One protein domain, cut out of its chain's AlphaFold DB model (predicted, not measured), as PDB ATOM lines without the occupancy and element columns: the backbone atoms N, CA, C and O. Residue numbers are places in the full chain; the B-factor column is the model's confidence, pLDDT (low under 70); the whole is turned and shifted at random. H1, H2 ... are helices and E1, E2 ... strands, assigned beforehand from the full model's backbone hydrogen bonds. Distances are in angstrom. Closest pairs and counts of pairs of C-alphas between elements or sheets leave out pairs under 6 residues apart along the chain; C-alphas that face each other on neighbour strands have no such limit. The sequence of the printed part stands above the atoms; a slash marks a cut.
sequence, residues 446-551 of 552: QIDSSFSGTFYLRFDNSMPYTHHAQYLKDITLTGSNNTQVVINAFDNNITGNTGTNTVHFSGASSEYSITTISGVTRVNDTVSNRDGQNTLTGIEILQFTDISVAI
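AT A GLANCE: This is residues 446 to 551 of the 552 residues of the protein "Lipoprotein" of Oleiphilus messinensis (UniProt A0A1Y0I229). The chain is wound in stacked turns, a short solenoid with two walls that are partly face to face: E1, E3, E5 and E9 stack side by side in one wall, and E2, E4 and E8 in the other, as the backbone passes from wall to wall. The hairpin of E6 and E7 widens the second wall, E10 is added to the edge of the first, and the short helix H1 lies at the end of the stack where E1 and E2 are. The printed part has 106 residues, with named elements in the order E1, H1, E2, E3, E4, E5, E6, E7, E8, E9, E10; these hold 48 residues, under half, and the class is mostly strand. The two sheets, both mixed, run E1, E3, E5, E9, E10 and E2, E4, E8, E7, E6. The whole is compact, with a radius of gyration of the C-alphas of 12.8 A and a rounded outline of 33 by 31 by 22 A.

IN THESE COORDINATES: Start at Gln 446 and go on to C-alpha 453 at (73.111, -72.301, -74.474), where E1, residues 453 to 456, begins. H1 is residues 466 to 469, and E2 runs from 472 to 477 over 13.1 A. E3 is residues 483 to 486, E4 is 493 to 495, and E5 is 501 to 504. Look next for C-alpha 512 at (49.839, -76.961, -68.685): E6 runs from there to 517 over 16.4 A, and E7, residues 520 to 525, is also 16.4 A long. E8 covers residues 533 to 537 over 13.6 A, and E9 is residues 541 to 543. E10, residues 548 to 550, ends at C-alpha 550, (61.934, -75.603, -60.310).

HOW THE PARTS SIT: Begin in the sheet with E1 as an edge strand. E1 and E3 are parallel at 28 degrees, with N 455 and O 484 2.8 A apart, within hydrogen-bond range. E3 and E5 are parallel at 16 degrees, with N 504 and O 485 at 2.8 A. E5 and E9 are parallel at 21 degrees, with N 543 and O 503 at 2.8 A. E9 and E10 form a hairpin, antiparallel at 163 degrees, with N 542 and O 549 at 2.8 A. In the other sheet, which is twisted, residues 446 to 447 pair with 476 to 477 of E2, parallel. E2 and E4 are parallel at 12 degrees, with N 477 and O 495 at 2.8 A. E4 and E8 are parallel at 19 degrees, with N 494 and O 535 at 2.9 A. E6, E7 and E8 make a meander, each strand the antiparallel neighbour of the one before. In its hairpins, look for N 522 and O 515 at 2.7 A between E6 and E7, and N 521 and O 536 at 2.8 A between E7 and E8. Between the sheets, the closest C-alphas of E2 and E3 are those of Leu 477 and Thr 483, 7.6 A apart, while E4 and E5 are apart. H1 is on neither sheet, only just so for the sheet of E1, with 4 pairs of C-alphas within 10 A. The closest C-alphas of E1 and H1 are those of Tyr 456 and Thr 466, 6.4 A apart. H1 is too short for an O i to N i+4 pair, and its one O i to N i+3 pair is not within range.

THE WHOLE: The two C-alphas farthest apart, those of Ser 462 and Ser 518, are 37.8 A from each other. The printed part has no cut, and none of its links is long. The mean pLDDT of the printed part is 94.7, and no printed residue is under 70; in E6 the model's mean is 88.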
ATOM      1  N   GLN A 446      71.539 -87.537 -79.330       94.62
ATOM      2  CA  GLN A 446      72.469 -87.163 -78.270       94.62
ATOM      3  C   GLN A 446      73.057 -85.797 -78.591       94.62
ATOM      4  O   GLN A 446      73.879 -85.673 -79.495       94.62
ATOM      5  N   ILE A 447      72.628 -84.780 -77.848       97.88
ATOM      6  CA  ILE A 447      73.156 -83.430 -78.003       97.88
ATOM      7  C   ILE A 447      74.596 -83.426 -77.500       97.88
ATOM      8  O   ILE A 447      74.852 -83.823 -76.355       97.88
ATOM      9  N   ASP A 448      75.514 -83.000 -78.364       96.69
ATOM     10  CA  ASP A 448      76.953 -83.042 -78.151       96.69
ATOM     11  C   ASP A 448      77.343 -82.430 -76.801       96.69
ATOM     12  O   ASP A 448      76.841 -81.385 -76.384       96.69
ATOM     13  N   SER A 449      78.270 -83.091 -76.110       94.31
ATOM     14  CA  SER A 449      78.648 -82.741 -74.736       94.31
ATOM     15  C   SER A 449      79.279 -81.355 -74.597       94.31
ATOM     16  O   SER A 449      79.317 -80.802 -73.494       94.31
ATOM     17  N   SER A 450      79.783 -80.793 -75.700       93.88
ATOM     18  CA  SER A 450      80.323 -79.439 -75.748       93.88
ATOM     19  C   SER A 450      79.245 -78.368 -75.914       93.88
ATOM     20  O   SER A 450      79.530 -77.193 -75.657       93.88
ATOM     21  N   PHE A 451      78.015 -78.744 -76.283       97.25
ATOM     22  CA  PHE A 451      76.927 -77.796 -76.466       97.25
ATOM     23  C   PHE A 451      76.653 -77.028 -75.172       97.25
ATOM     24  O   PHE A 451      76.710 -77.557 -74.058       97.25
ATOM     25  N   SER A 452      76.369 -75.741 -75.326       94.00
ATOM     26  CA  SER A 452      75.926 -74.867 -74.249       94.00
ATOM     27  C   SER A 452      75.025 -73.786 -74.828       94.00
ATOM     28  O   SER A 452      75.164 -73.397 -75.988       94.00
ATOM     29  N   GLY A 453      74.098 -73.278 -74.019       96.81
ATOM     30  CA  GLY A 453      73.111 -72.301 -74.474       96.81
ATOM     31  C   GLY A 453      71.744 -72.934 -74.690       96.81
ATOM     32  O   GLY A 453      71.312 -73.732 -73.865       96.81
ATOM     33  N   THR A 454      71.034 -72.519 -75.740       98.44
ATOM     34  CA  THR A 454      69.643 -72.933 -75.993       98.44
ATOM     35  C   THR A 454      69.556 -73.731 -77.286       98.44
ATOM     36  O   THR A 454      69.830 -73.191 -78.356       98.44
ATOM     37  N   PHE A 455      69.195 -75.008 -77.177       98.75
ATOM     38  CA  PHE A 455      68.925 -75.892 -78.301       98.75
ATOM     39  C   PHE A 455      67.451 -75.785 -78.689       98.75
ATOM     40  O   PHE A 455      66.566 -75.893 -77.841       98.75
ATOM     41  N   TYR A 456      67.174 -75.560 -79.963       98.69
ATOM     42  CA  TYR A 456      65.826 -75.374 -80.473       98.69
ATOM     43  C   TYR A 456      65.399 -76.633 -81.215       98.69
ATOM     44  O   TYR A 456      65.887 -76.922 -82.304       98.69
ATOM     45  N   LEU A 457      64.444 -77.351 -80.628       98.56
ATOM     46  CA  LEU A 457      63.635 -78.320 -81.357       98.56
ATOM     47  C   LEU A 457      62.575 -77.611 -82.188       98.56
ATOM     48  O   LEU A 457      62.022 -78.199 -83.091       98.56
ATOM     49  N   ARG A 458      62.242 -76.354 -81.901       97.00
ATOM     50  CA  ARG A 458      61.304 -75.579 -82.715       97.00
ATOM     51  C   ARG A 458      62.001 -74.936 -83.904       97.00
ATOM     52  O   ARG A 458      63.084 -74.382 -83.749       97.00
ATOM     53  N   PHE A 459      61.326 -74.914 -85.051       97.88
ATOM     54  CA  PHE A 459      61.793 -74.145 -86.198       97.88
ATOM     55  C   PHE A 459      61.898 -72.645 -85.879       97.88
ATOM     56  O   PHE A 459      60.927 -72.021 -85.443       97.88
ATOM     57  N   ASP A 460      63.064 -72.069 -86.152       97.06
ATOM     58  CA  ASP A 460      63.343 -70.639 -86.105       97.06
ATOM     59  C   ASP A 460      64.212 -70.276 -87.314       97.06
ATOM     60  O   ASP A 460      65.373 -70.663 -87.412       97.06
ATOM     61  N   ASN A 461      63.668 -69.478 -88.235       94.56
ATOM     62  CA  ASN A 461      64.358 -69.085 -89.467       94.56
ATOM     63  C   ASN A 461      65.669 -68.301 -89.227       94.56
ATOM     64  O   ASN A 461      66.452 -68.113 -90.154       94.56
ATOM     65  N   SER A 462      65.908 -67.786 -88.018       95.81
ATOM     66  CA  SER A 462      67.180 -67.155 -87.646       95.81
ATOM     67  C   SER A 462      68.261 -68.154 -87.216       95.81
ATOM     68  O   SER A 462      69.427 -67.773 -87.115       95.81
ATOM     69  N   MET A 463      67.891 -69.420 -86.999       97.12
ATOM     70  CA  MET A 463      68.754 -70.504 -86.537       97.12
ATOM     71  C   MET A 463      68.834 -71.599 -87.616       97.12
ATOM     72  O   MET A 463      67.931 -72.438 -87.697       97.12
ATOM     73  N   PRO A 464      69.908 -71.634 -88.430       96.44
ATOM     74  CA  PRO A 464      70.025 -72.528 -89.586       96.44
ATOM     75  C   PRO A 464      69.717 -74.003 -89.286       96.44
ATOM     76  O   PRO A 464      68.926 -74.635 -89.981       96.44
ATOM     77  N   TYR A 465      70.268 -74.547 -88.201       97.69
ATOM     78  CA  TYR A 465      70.100 -75.959 -87.842       97.69
ATOM     79  C   TYR A 465      68.654 -76.372 -87.535       97.69
ATOM     80  O   TYR A 465      68.316 -77.554 -87.597       97.69
ATOM     81  N   THR A 466      67.773 -75.417 -87.222       98.50
ATOM     82  CA  THR A 466      66.380 -75.728 -86.879       98.50
ATOM     83  C   THR A 466      65.560 -76.176 -88.084       98.50
ATOM     84  O   THR A 466      64.509 -76.785 -87.895       98.50
ATOM     85  N   HIS A 467      66.052 -75.967 -89.315       97.50
ATOM     86  CA  HIS A 467      65.470 -76.589 -90.505       97.50
ATOM     87  C   HIS A 467      65.424 -78.117 -90.385       97.50
ATOM     88  O   HIS A 467      64.418 -78.703 -90.777       97.50
ATOM     89  N   HIS A 468      66.450 -78.731 -89.790       95.31
ATOM     90  CA  HIS A 468      66.488 -80.157 -89.472       95.31
ATOM     91  C   HIS A 468      65.932 -80.417 -88.070       95.31
ATOM     92  O   HIS A 468      64.993 -81.202 -87.930       95.31
ATOM     93  N   ALA A 469      66.463 -79.761 -87.030       98.12
ATOM     94  CA  ALA A 469      66.149 -80.097 -85.634       98.12
ATOM     95  C   ALA A 469      64.649 -80.045 -85.301       98.12
ATOM     96  O   ALA A 469      64.214 -80.707 -84.362       98.12
ATOM     97  N   GLN A 470      63.841 -79.342 -86.107       98.00
ATOM     98  CA  GLN A 470      62.382 -79.367 -86.010       98.00
ATOM     99  C   GLN A 470      61.726 -80.738 -86.116       98.00
ATOM    100  O   GLN A 470      60.591 -80.886 -85.672       98.00
ATOM    101  N   TYR A 471      62.413 -81.725 -86.683       97.81
ATOM    102  CA  TYR A 471      61.909 -83.086 -86.826       97.81
ATOM    103  C   TYR A 471      62.364 -84.020 -85.700       97.81
ATOM    104  O   TYR A 471      61.914 -85.162 -85.657       97.81
ATOM    105  N   LEU A 472      63.224 -83.558 -84.787       97.75
ATOM    106  CA  LEU A 472      63.600 -84.299 -83.585       97.75
ATOM    107  C   LEU A 472      62.474 -84.221 -82.552       97.75
ATOM    108  O   LEU A 472      61.973 -83.136 -82.266       97.75
ATOM    109  N   LYS A 473      62.114 -85.361 -81.962       91.94
ATOM    110  CA  LYS A 473      61.202 -85.421 -80.805       91.94
ATOM    111  C   LYS A 473      61.907 -85.828 -79.512       91.94
ATOM    112  O   LYS A 473      61.609 -85.315 -78.443       91.94
ATOM    113  N   ASP A 474      62.885 -86.722 -79.608       94.50
ATOM    114  CA  ASP A 474      63.529 -87.313 -78.443       94.50
ATOM    115  C   ASP A 474      64.989 -86.882 -78.408       94.50
ATOM    116  O   ASP A 474      65.720 -87.082 -79.382       94.50
ATOM    117  N   ILE A 475      65.431 -86.305 -77.289       97.69
ATOM    118  CA  ILE A 475      66.822 -85.881 -77.115       97.69
ATOM    119  C   ILE A 475      67.382 -86.264 -75.746       97.69
ATOM    120  O   ILE A 475      66.675 -86.307 -74.738       97.69
ATOM    121  N   THR A 476      68.688 -86.490 -75.705       95.94
ATOM    122  CA  THR A 476      69.473 -86.594 -74.476       95.94
ATOM    123  C   THR A 476      70.560 -85.537 -74.504       95.94
ATOM    124  O   THR A 476      71.410 -85.522 -75.392       95.94
ATOM    125  N   LEU A 477      70.555 -84.659 -73.510       96.81
ATOM    126  CA  LEU A 477      71.643 -83.730 -73.266       96.81
ATOM    127  C   LEU A 477      72.816 -84.518 -72.677       96.81
ATOM    128  O   LEU A 477      72.648 -85.268 -71.715       96.81
ATOM    129  N   THR A 478      74.015 -84.342 -73.226       92.81
ATOM    130  CA  THR A 478      75.226 -84.990 -72.702       92.81
ATOM    131  C   THR A 478      76.171 -83.975 -72.056       92.81
ATOM    132  O   THR A 478      75.965 -82.761 -72.125       92.81
ATOM    133  N   GLY A 479      77.194 -84.464 -71.350       91.94
ATOM    134  CA  GLY A 479      78.171 -83.615 -70.667       91.94
ATOM    135  C   GLY A 479      77.665 -82.994 -69.358       91.94
ATOM    136  O   GLY A 479      76.896 -83.595 -68.602       91.94
ATOM    137  N   SER A 480      78.175 -81.803 -69.053       94.62
ATOM    138  CA  SER A 480      77.946 -81.102 -67.777       94.62
ATOM    139  C   SER A 480      77.660 -79.608 -67.929       94.62
ATOM    140  O   SER A 480      77.569 -78.887 -66.935       94.62
ATOM    141  N   ASN A 481      77.527 -79.127 -69.165       94.69
ATOM    142  CA  ASN A 481      77.175 -77.739 -69.428       94.69
ATOM    143  C   ASN A 481      75.706 -77.487 -69.094       94.69
ATOM    144  O   ASN A 481      74.847 -78.319 -69.375       94.69
ATOM    145  N   ASN A 482      75.414 -76.300 -68.565       97.62
ATOM    146  CA  ASN A 482      74.037 -75.846 -68.426       97.62
ATOM    147  C   ASN A 482      73.435 -75.632 -69.816       97.62
ATOM    148  O   ASN A 482      73.952 -74.832 -70.606       97.62
ATOM    149  N   THR A 483      72.321 -76.305 -70.074       97.62
ATOM    150  CA  THR A 483      71.698 -76.336 -71.393       97.62
ATOM    151  C   THR A 483      70.207 -76.070 -71.284       97.62
ATOM    152  O   THR A 483      69.525 -76.502 -70.360       97.62
ATOM    153  N   GLN A 484      69.691 -75.311 -72.235       98.62
ATOM    154  CA  GLN A 484      68.281 -74.992 -72.347       98.62
ATOM    155  C   GLN A 484      67.728 -75.643 -73.610       98.62
ATOM    156  O   GLN A 484      68.448 -75.764 -74.600       98.62
ATOM    157  N   VAL A 485      66.460 -76.035 -73.592       98.75
ATOM    158  CA  VAL A 485      65.776 -76.637 -74.739       98.75
ATOM    159  C   VAL A 485      64.477 -75.890 -74.990       98.75
ATOM    160  O   VAL A 485      63.675 -75.743 -74.073       98.75
ATOM    161  N   VAL A 486      64.258 -75.430 -76.218       98.75
ATOM    162  CA  VAL A 486      62.957 -74.927 -76.683       98.75
ATOM    163  C   VAL A 486      62.273 -76.041 -77.460       98.75
ATOM    164  O   VAL A 486      62.790 -76.473 -78.491       98.75
ATOM    165  N   ILE A 487      61.123 -76.499 -76.973       98.31
ATOM    166  CA  ILE A 487      60.411 -77.653 -77.535       98.31
ATOM    167  C   ILE A 487      59.588 -77.300 -78.782       98.31
ATOM    168  O   ILE A 487      59.159 -76.157 -78.988       98.31
ATOM    169  N   ASN A 488      59.352 -78.298 -79.630       97.00
ATOM    170  CA  ASN A 488      58.405 -78.209 -80.742       97.00
ATOM    171  C   ASN A 488      57.013 -78.696 -80.320       97.00
ATOM    172  O   ASN A 488      56.695 -78.723 -79.136       97.00
ATOM    173  N   ALA A 489      56.178 -79.004 -81.310       94.56
ATOM    174  CA  ALA A 489      54.802 -79.434 -81.112       94.56
ATOM    175  C   ALA A 489      54.632 -80.954 -80.971       94.56
ATOM    176  O   ALA A 489      53.496 -81.409 -80.852       94.56
ATOM    177  N   PHE A 490      55.716 -81.732 -81.039       92.19
ATOM    178  CA  PHE A 490      55.656 -83.173 -80.821       92.19
ATOM    179  C   PHE A 490      55.564 -83.508 -79.338       92.19
ATOM    180  O   PHE A 490      55.847 -82.686 -78.468       92.19
ATOM    181  N   ASP A 491      55.227 -84.764 -79.076       94.12
ATOM    182  CA  ASP A 491      55.389 -85.352 -77.761       94.12
ATOM    183  C   ASP A 491      56.870 -85.702 -77.576       94.12
ATOM    184  O   ASP A 491      57.379 -86.637 -78.202       94.12
ATOM    185  N   ASN A 492      57.587 -84.897 -76.786       93.81
ATOM    186  CA  ASN A 492      59.039 -85.009 -76.658       93.81
ATOM    187  C   ASN A 492      59.448 -85.844 -75.440       93.81
ATOM    188  O   ASN A 492      58.930 -85.633 -74.337       93.81
ATOM    189  N   ASN A 493      60.456 -86.705 -75.592       95.12
ATOM    190  CA  ASN A 493      61.202 -87.275 -74.469       95.12
ATOM    191  C   ASN A 493      62.572 -86.596 -74.329       95.12
ATOM    192  O   ASN A 493      63.443 -86.735 -75.191       95.12
ATOM    193  N   ILE A 494      62.772 -85.865 -73.232       97.12
ATOM    194  CA  ILE A 494      63.977 -85.068 -72.992       97.12
ATOM    195  C   ILE A 494      64.676 -85.563 -71.730       97.12
ATOM    196  O   ILE A 494      64.150 -85.460 -70.619       97.12
ATOM    197  N   THR A 495      65.906 -86.039 -71.901       96.38
ATOM    198  CA  THR A 495      66.801 -86.385 -70.793       96.38
ATOM    199  C   THR A 495      67.854 -85.296 -70.615       96.38
ATOM    200  O   THR A 495      68.569 -84.960 -71.557       96.38
ATOM    201  N   GLY A 496      67.944 -84.721 -69.417       95.81
ATOM    202  CA  GLY A 496      68.947 -83.722 -69.058       95.81
ATOM    203  C   GLY A 496      70.329 -84.313 -68.783       95.81
ATOM    204  O   GLY A 496      70.488 -85.519 -68.583       95.81
ATOM    205  N   ASN A 497      71.338 -83.441 -68.774       93.69
ATOM    206  CA  ASN A 497      72.720 -83.799 -68.458       93.69
ATOM    207  C   ASN A 497      73.051 -83.498 -66.983       93.69
ATOM    208  O   ASN A 497      72.172 -83.185 -66.188       93.69
ATOM    209  N   THR A 498      74.331 -83.569 -66.602       94.38
ATOM    210  CA  THR A 498      74.756 -83.310 -65.207       94.38
ATOM    211  C   THR A 498      74.807 -81.826 -64.804       94.38
ATOM    212  O   THR A 498      75.100 -81.516 -63.647       94.38
ATOM    213  N   GLY A 499      74.574 -80.909 -65.744       93.44
ATOM    214  CA  GLY A 499      74.444 -79.472 -65.511       93.44
ATOM    215  C   GLY A 499      73.033 -79.073 -65.074       93.44
ATOM    216  O   GLY A 499      72.201 -79.908 -64.746       93.44
ATOM    217  N   THR A 500      72.757 -77.768 -65.051       97.12
ATOM    218  CA  THR A 500      71.396 -77.239 -64.864       97.12
ATOM    219  C   THR A 500      70.700 -77.115 -66.212       97.12
ATOM    220  O   THR A 500      71.094 -76.301 -67.052       97.12
ATOM    221  N   ASN A 501      69.639 -77.888 -66.381       98.31
ATOM    222  CA  ASN A 501      68.856 -78.011 -67.592       98.31
ATOM    223  C   ASN A 501      67.528 -77.257 -67.456       98.31
ATOM    224  O   ASN A 501      66.842 -77.330 -66.433       98.31
ATOM    225  N   THR A 502      67.157 -76.511 -68.496       98.75
ATOM    226  CA  THR A 502      65.879 -75.780 -68.552       98.75
ATOM    227  C   THR A 502      65.099 -76.145 -69.803       98.75
ATOM    228  O   THR A 502      65.635 -76.055 -70.902       98.75
ATOM    229  N   VAL A 503      63.823 -76.489 -69.661       98.75
ATOM    230  CA  VAL A 503      62.924 -76.734 -70.800       98.75
ATOM    231  C   VAL A 503      61.949 -75.570 -70.924       98.75
ATOM    232  O   VAL A 503      61.266 -75.224 -69.960       98.75
ATOM    233  N   HIS A 504      61.907 -74.946 -72.098       98.81
ATOM    234  CA  HIS A 504      61.074 -73.792 -72.419       98.81
ATOM    235  C   HIS A 504      59.808 -74.222 -73.144       98.81
ATOM    236  O   HIS A 504      59.876 -74.843 -74.203       98.81
ATOM    237  N   PHE A 505      58.679 -73.808 -72.586       98.62
ATOM    238  CA  PHE A 505      57.332 -73.996 -73.101       98.62
ATOM    239  C   PHE A 505      56.801 -72.678 -73.672       98.62
ATOM    240  O   PHE A 505      57.167 -71.582 -73.241       98.62
ATOM    241  N   SER A 506      55.909 -72.777 -74.647       97.81
ATOM    242  CA  SER A 506      55.415 -71.646 -75.439       97.81
ATOM    243  C   SER A 506      54.336 -70.811 -74.763       97.81
ATOM    244  O   SER A 506      54.001 -69.736 -75.261       97.81
ATOM    245  N   GLY A 507      53.729 -71.330 -73.701       97.69
ATOM    246  CA  GLY A 507      52.531 -70.791 -73.067       97.69
ATOM    247  C   GLY A 507      52.729 -70.343 -71.630       97.69
ATOM    248  O   GLY A 507      53.824 -70.408 -71.074       97.69
ATOM    249  N   ALA A 508      51.652 -69.859 -71.021       98.38
ATOM    250  CA  ALA A 508      51.619 -69.551 -69.593       98.38
ATOM    251  C   ALA A 508      51.483 -70.846 -68.781       98.38
ATOM    252  O   ALA A 508      50.819 -71.780 -69.226       98.38
ATOM    253  N   SER A 509      52.036 -70.912 -67.569       98.06
ATOM    254  CA  SER A 509      52.040 -72.146 -66.767       98.06
ATOM    255  C   SER A 509      50.639 -72.686 -66.467       98.06
ATOM    256  O   SER A 509      50.467 -73.880 -66.259       98.06
ATOM    257  N   SER A 510      49.618 -71.818 -66.449       97.75
ATOM    258  CA  SER A 510      48.214 -72.213 -66.251       97.75
ATOM    259  C   SER A 510      47.620 -73.036 -67.397       97.75
ATOM    260  O   SER A 510      46.530 -73.581 -67.243       97.75
ATOM    261  N   GLU A 511      48.290 -73.084 -68.546       98.12
ATOM    262  CA  GLU A 511      47.863 -73.823 -69.737       98.12
ATOM    263  C   GLU A 511      48.472 -75.232 -69.797       98.12
ATOM    264  O   GLU A 511      48.266 -75.940 -70.780       98.12
ATOM    265  N   TYR A 512      49.189 -75.657 -68.753       97.00
ATOM    266  CA  TYR A 512      49.839 -76.961 -68.685       97.00
ATOM    267  C   TYR A 512      49.433 -77.718 -67.425       97.00
ATOM    268  O   TYR A 512      49.293 -77.148 -66.340       97.00
ATOM    269  N   SER A 513      49.301 -79.035 -67.555       91.75
ATOM    270  CA  SER A 513      49.245 -79.956 -66.422       91.75
ATOM    271  C   SER A 513      50.618 -80.586 -66.211       91.75
ATOM    272  O   SER A 513      51.168 -81.175 -67.142       91.75
ATOM    273  N   ILE A 514      51.156 -80.471 -64.996       92.62
ATOM    274  CA  ILE A 514      52.498 -80.946 -64.637       92.62
ATOM    275  C   ILE A 514      52.373 -82.033 -63.568       92.62
ATOM    276  O   ILE A 514      51.775 -81.795 -62.516       92.62
ATOM    277  N   THR A 515      52.975 -83.195 -63.814       86.69
ATOM    278  CA  THR A 515      52.981 -84.333 -62.886       86.69
ATOM    279  C   THR A 515      54.382 -84.918 -62.793       86.69
ATOM    280  O   THR A 515      54.968 -85.253 -63.814       86.69
ATOM    281  N   THR A 516      54.908 -85.107 -61.582       81.62
ATOM    282  CA  THR A 516      56.216 -85.747 -61.371       81.62
ATOM    283  C   THR A 516      56.053 -87.039 -60.580       81.62
ATOM    284  O   THR A 516      55.540 -87.024 -59.459       81.62
ATOM    285  N   ILE A 517      56.495 -88.161 -61.149       76.62
ATOM    286  CA  ILE A 517      56.455 -89.491 -60.527       76.62
ATOM    287  C   ILE A 517      57.833 -90.130 -60.687       76.62
ATOM    288  O   ILE A 517      58.358 -90.227 -61.791       76.62
ATOM    289  N   SER A 518      58.430 -90.569 -59.576       79.25
ATOM    290  CA  SER A 518      59.709 -91.302 -59.569       79.25
ATOM    291  C   SER A 518      60.851 -90.617 -60.344       79.25
ATOM    292  O   SER A 518      61.656 -91.287 -60.980       79.25
ATOM    293  N   GLY A 519      60.935 -89.281 -60.283       74.06
ATOM    294  CA  GLY A 519      61.986 -88.500 -60.951       74.06
ATOM    295  C   GLY A 519      61.732 -88.195 -62.433       74.06
ATOM    296  O   GLY A 519      62.550 -87.521 -63.054       74.06
ATOM    297  N   VAL A 520      60.595 -88.632 -62.978       83.69
ATOM    298  CA  VAL A 520      60.133 -88.300 -64.328       83.69
ATOM    299  C   VAL A 520      59.024 -87.259 -64.224       83.69
ATOM    300  O   VAL A 520      58.047 -87.463 -63.499       83.69
ATOM    301  N   THR A 521      59.166 -86.140 -64.931       85.56
ATOM    302  CA  THR A 521      58.170 -85.062 -64.986       85.56
ATOM    303  C   THR A 521      57.456 -85.065 -66.329       85.56
ATOM    304  O   THR A 521      58.081 -84.894 -67.369       85.56
ATOM    305  N   ARG A 522      56.134 -85.216 -66.304       87.81
ATOM    306  CA  ARG A 522      55.246 -85.048 -67.453       87.81
ATOM    307  C   ARG A 522      54.688 -83.636 -67.477       87.81
ATOM    308  O   ARG A 522      54.142 -83.176 -66.474       87.81
ATOM    309  N   VAL A 523      54.805 -82.968 -68.618       93.31
ATOM    310  CA  VAL A 523      54.222 -81.651 -68.880       93.31
ATOM    311  C   VAL A 523      53.321 -81.770 -70.103       93.31
ATOM    312  O   VAL A 523      53.802 -81.875 -71.229       93.31
ATOM    313  N   ASN A 524      52.013 -81.781 -69.867       91.25
ATOM    314  CA  ASN A 524      51.001 -81.890 -70.913       91.25
ATOM    315  C   ASN A 524      50.368 -80.522 -71.175       91.25
ATOM    316  O   ASN A 524      49.833 -79.888 -70.258       91.25
ATOM    317  N   ASP A 525      50.454 -80.078 -72.423       93.31
ATOM    318  CA  ASP A 525      49.828 -78.856 -72.901       93.31
ATOM    319  C   ASP A 525      48.313 -79.046 -73.060       93.31
ATOM    320  O   ASP A 525      47.839 -79.981 -73.702       93.31
ATOM    321  N   THR A 526      47.526 -78.144 -72.478       90.94
ATOM    322  CA  THR A 526      46.059 -78.164 -72.603       90.94
ATOM    323  C   THR A 526      45.557 -77.405 -73.833       90.94
ATOM    324  O   THR A 526      44.370 -77.478 -74.166       90.94
ATOM    325  N   VAL A 527      46.446 -76.688 -74.530       93.50
ATOM    326  CA  VAL A 527      46.167 -76.010 -75.797       93.50
ATOM    327  C   VAL A 527      46.529 -76.939 -76.953       93.50
ATOM    328  O   VAL A 527      47.656 -77.412 -77.069       93.50
ATOM    329  N   SER A 528      45.567 -77.193 -77.841       87.12
ATOM    330  CA  SER A 528      45.774 -78.102 -78.969       87.12
ATOM    331  C   SER A 528      46.817 -77.581 -79.965       87.12
ATOM    332  O   SER A 528      46.870 -76.388 -80.267       87.12
ATOM    333  N   ASN A 529      47.597 -78.510 -80.532       85.56
ATOM    334  CA  ASN A 529      48.580 -78.264 -81.596       85.56
ATOM    335  C   ASN A 529      49.662 -77.220 -81.247       85.56
ATOM    336  O   ASN A 529      50.050 -76.435 -82.116       85.56
ATOM    337  N   ARG A 530      50.128 -77.180 -79.991       93.75
ATOM    338  CA  ARG A 530      51.180 -76.250 -79.555       93.75
ATOM    339  C   ARG A 530      52.449 -76.944 -79.064       93.75
ATOM    340  O   ARG A 530      53.413 -76.936 -79.816       93.75
ATOM    341  N   ASP A 531      52.461 -77.487 -77.847       94.12
ATOM    342  CA  ASP A 531      53.670 -78.095 -77.259       94.12
ATOM    343  C   ASP A 531      53.534 -79.599 -76.967       94.12
ATOM    344  O   ASP A 531      54.495 -80.210 -76.513       94.12
ATOM    345  N   GLY A 532      52.362 -80.198 -77.197       92.06
ATOM    346  CA  GLY A 532      52.148 -81.637 -77.005       92.06
ATOM    347  C   GLY A 532      52.328 -82.122 -75.557       92.06
ATOM    348  O   GLY A 532      52.142 -81.377 -74.585       92.06
ATOM    349  N   GLN A 533      52.671 -83.400 -75.419       92.19
ATOM    350  CA  GLN A 533      52.932 -84.103 -74.166       92.19
ATOM    351  C   GLN A 533      54.420 -84.392 -74.003       92.19
ATOM    352  O   GLN A 533      55.009 -85.177 -74.734       92.19
ATOM    353  N   ASN A 534      55.041 -83.785 -72.998       94.25
ATOM    354  CA  ASN A 534      56.487 -83.854 -72.830       94.25
ATOM    355  C   ASN A 534      56.849 -84.686 -71.604       94.25
ATOM    356  O   ASN A 534      56.355 -84.422 -70.506       94.25
ATOM    357  N   THR A 535      57.739 -85.658 -71.782       92.00
ATOM    358  CA  THR A 535      58.302 -86.489 -70.715       92.00
ATOM    359  C   THR A 535      59.742 -86.068 -70.455       92.00
ATOM    360  O   THR A 535      60.585 -86.113 -71.344       92.00
ATOM    361  N   LEU A 536      60.020 -85.634 -69.230       95.31
ATOM    362  CA  LEU A 536      61.274 -84.995 -68.849       95.31
ATOM    363  C   LEU A 536      61.955 -85.772 -67.723       95.31
ATOM    364  O   LEU A 536      61.347 -86.015 -66.679       95.31
ATOM    365  N   THR A 537      63.234 -86.093 -67.892       90.69
ATOM    366  CA  THR A 537      64.058 -86.747 -66.862       90.69
ATOM    367  C   THR A 537      65.337 -85.949 -66.648       90.69
ATOM    368  O   THR A 537      65.957 -85.521 -67.614       90.69
ATOM    369  N   GLY A 538      65.749 -85.730 -65.395       89.88
ATOM    370  CA  GLY A 538      66.973 -84.966 -65.100       89.88
ATOM    371  C   GLY A 538      66.899 -83.491 -65.515       89.88
ATOM    372  O   GLY A 538      67.900 -82.919 -65.922       89.88
ATOM    373  N   ILE A 539      65.702 -82.892 -65.470       97.44
ATOM    374  CA  ILE A 539      65.478 -81.470 -65.765       97.44
ATOM    375  C   ILE A 539      65.238 -80.717 -64.461       97.44
ATOM    376  O   ILE A 539      64.450 -81.160 -63.627       97.44
ATOM    377  N   GLU A 540      65.910 -79.583 -64.278       97.44
ATOM    378  CA  GLU A 540      65.826 -78.780 -63.057       97.44
ATOM    379  C   GLU A 540      64.734 -77.707 -63.149       97.44
ATOM    380  O   GLU A 540      64.091 -77.399 -62.143       97.44
ATOM    381  N   ILE A 541      64.535 -77.115 -64.334       98.50
ATOM    382  CA  ILE A 541      63.698 -75.920 -64.509       98.50
ATOM    383  C   ILE A 541      62.745 -76.081 -65.699       98.50
ATOM    384  O   ILE A 541      63.158 -76.374 -66.820       98.50
ATOM    385  N   LEU A 542      61.466 -75.795 -65.466       98.75
ATOM    386  CA  LEU A 542      60.472 -75.539 -66.507       98.75
ATOM    387  C   LEU A 542      60.310 -74.027 -66.666       98.75
ATOM    388  O   LEU A 542      60.022 -73.324 -65.694       98.75
ATOM    389  N   GLN A 543      60.491 -73.519 -67.877       98.69
ATOM    390  CA  GLN A 543      60.296 -72.113 -68.207       98.69
ATOM    391  C   GLN A 543      59.010 -71.950 -69.016       98.69
ATOM    392  O   GLN A 543      58.924 -72.410 -70.149       98.69
ATOM    393  N   PHE A 544      58.036 -71.248 -68.446       98.75
ATOM    394  CA  PHE A 544      56.818 -70.802 -69.123       98.75
ATOM    395  C   PHE A 544      56.936 -69.314 -69.479       98.75
ATOM    396  O   PHE A 544      57.851 -68.620 -69.033       98.75
ATOM    397  N   THR A 545      56.009 -68.782 -70.271       98.38
ATOM    398  CA  THR A 545      56.021 -67.358 -70.666       98.38
ATOM    399  C   THR A 545      55.807 -66.386 -69.502       98.38
ATOM    400  O   THR A 545      56.194 -65.220 -69.594       98.38
ATOM    401  N   ASP A 546      55.195 -66.848 -68.413       98.31
ATOM    402  CA  ASP A 546      54.820 -66.056 -67.244       98.31
ATOM    403  C   ASP A 546      55.689 -66.343 -66.012       98.31
ATOM    404  O   ASP A 546      55.971 -65.417 -65.246       98.31
ATOM    405  N   ILE A 547      56.131 -67.591 -65.818       98.19
ATOM    406  CA  ILE A 547      56.919 -68.011 -64.651       98.19
ATOM    407  C   ILE A 547      57.978 -69.074 -64.978       98.19
ATOM    408  O   ILE A 547      57.879 -69.810 -65.956       98.19
ATOM    409  N   SER A 548      58.965 -69.201 -64.090       98.12
ATOM    410  CA  SER A 548      59.898 -70.335 -64.045       98.12
ATOM    411  C   SER A 548      59.566 -71.218 -62.840       98.12
ATOM    412  O   SER A 548      59.375 -70.708 -61.733       98.12
ATOM    413  N   VAL A 549      59.520 -72.535 -63.034       96.81
ATOM    414  CA  VAL A 549      59.203 -73.527 -61.999       96.81
ATOM    415  C   VAL A 549      60.382 -74.483 -61.843       96.81
ATOM    416  O   VAL A 549      60.767 -75.145 -62.799       96.81
ATOM    417  N   ALA A 550      60.951 -74.570 -60.640       95.12
ATOM    418  CA  ALA A 550      61.934 -75.603 -60.310       95.12
ATOM    419  C   ALA A 550      61.211 -76.917 -59.965       95.12
ATOM    420  O   ALA A 550      60.234 -76.881 -59.212       95.12
ATOM    421  N   ILE A 551      61.667 -78.050 -60.509       85.31
ATOM    422  CA  ILE A 551      60.959 -79.349 -60.441       85.31
ATOM    423  C   ILE A 551      61.790 -80.503 -59.853       85.31
ATOM    424  O   ILE A 551      61.482 -81.671 -60.086       85.31
TER     425      ILE A 551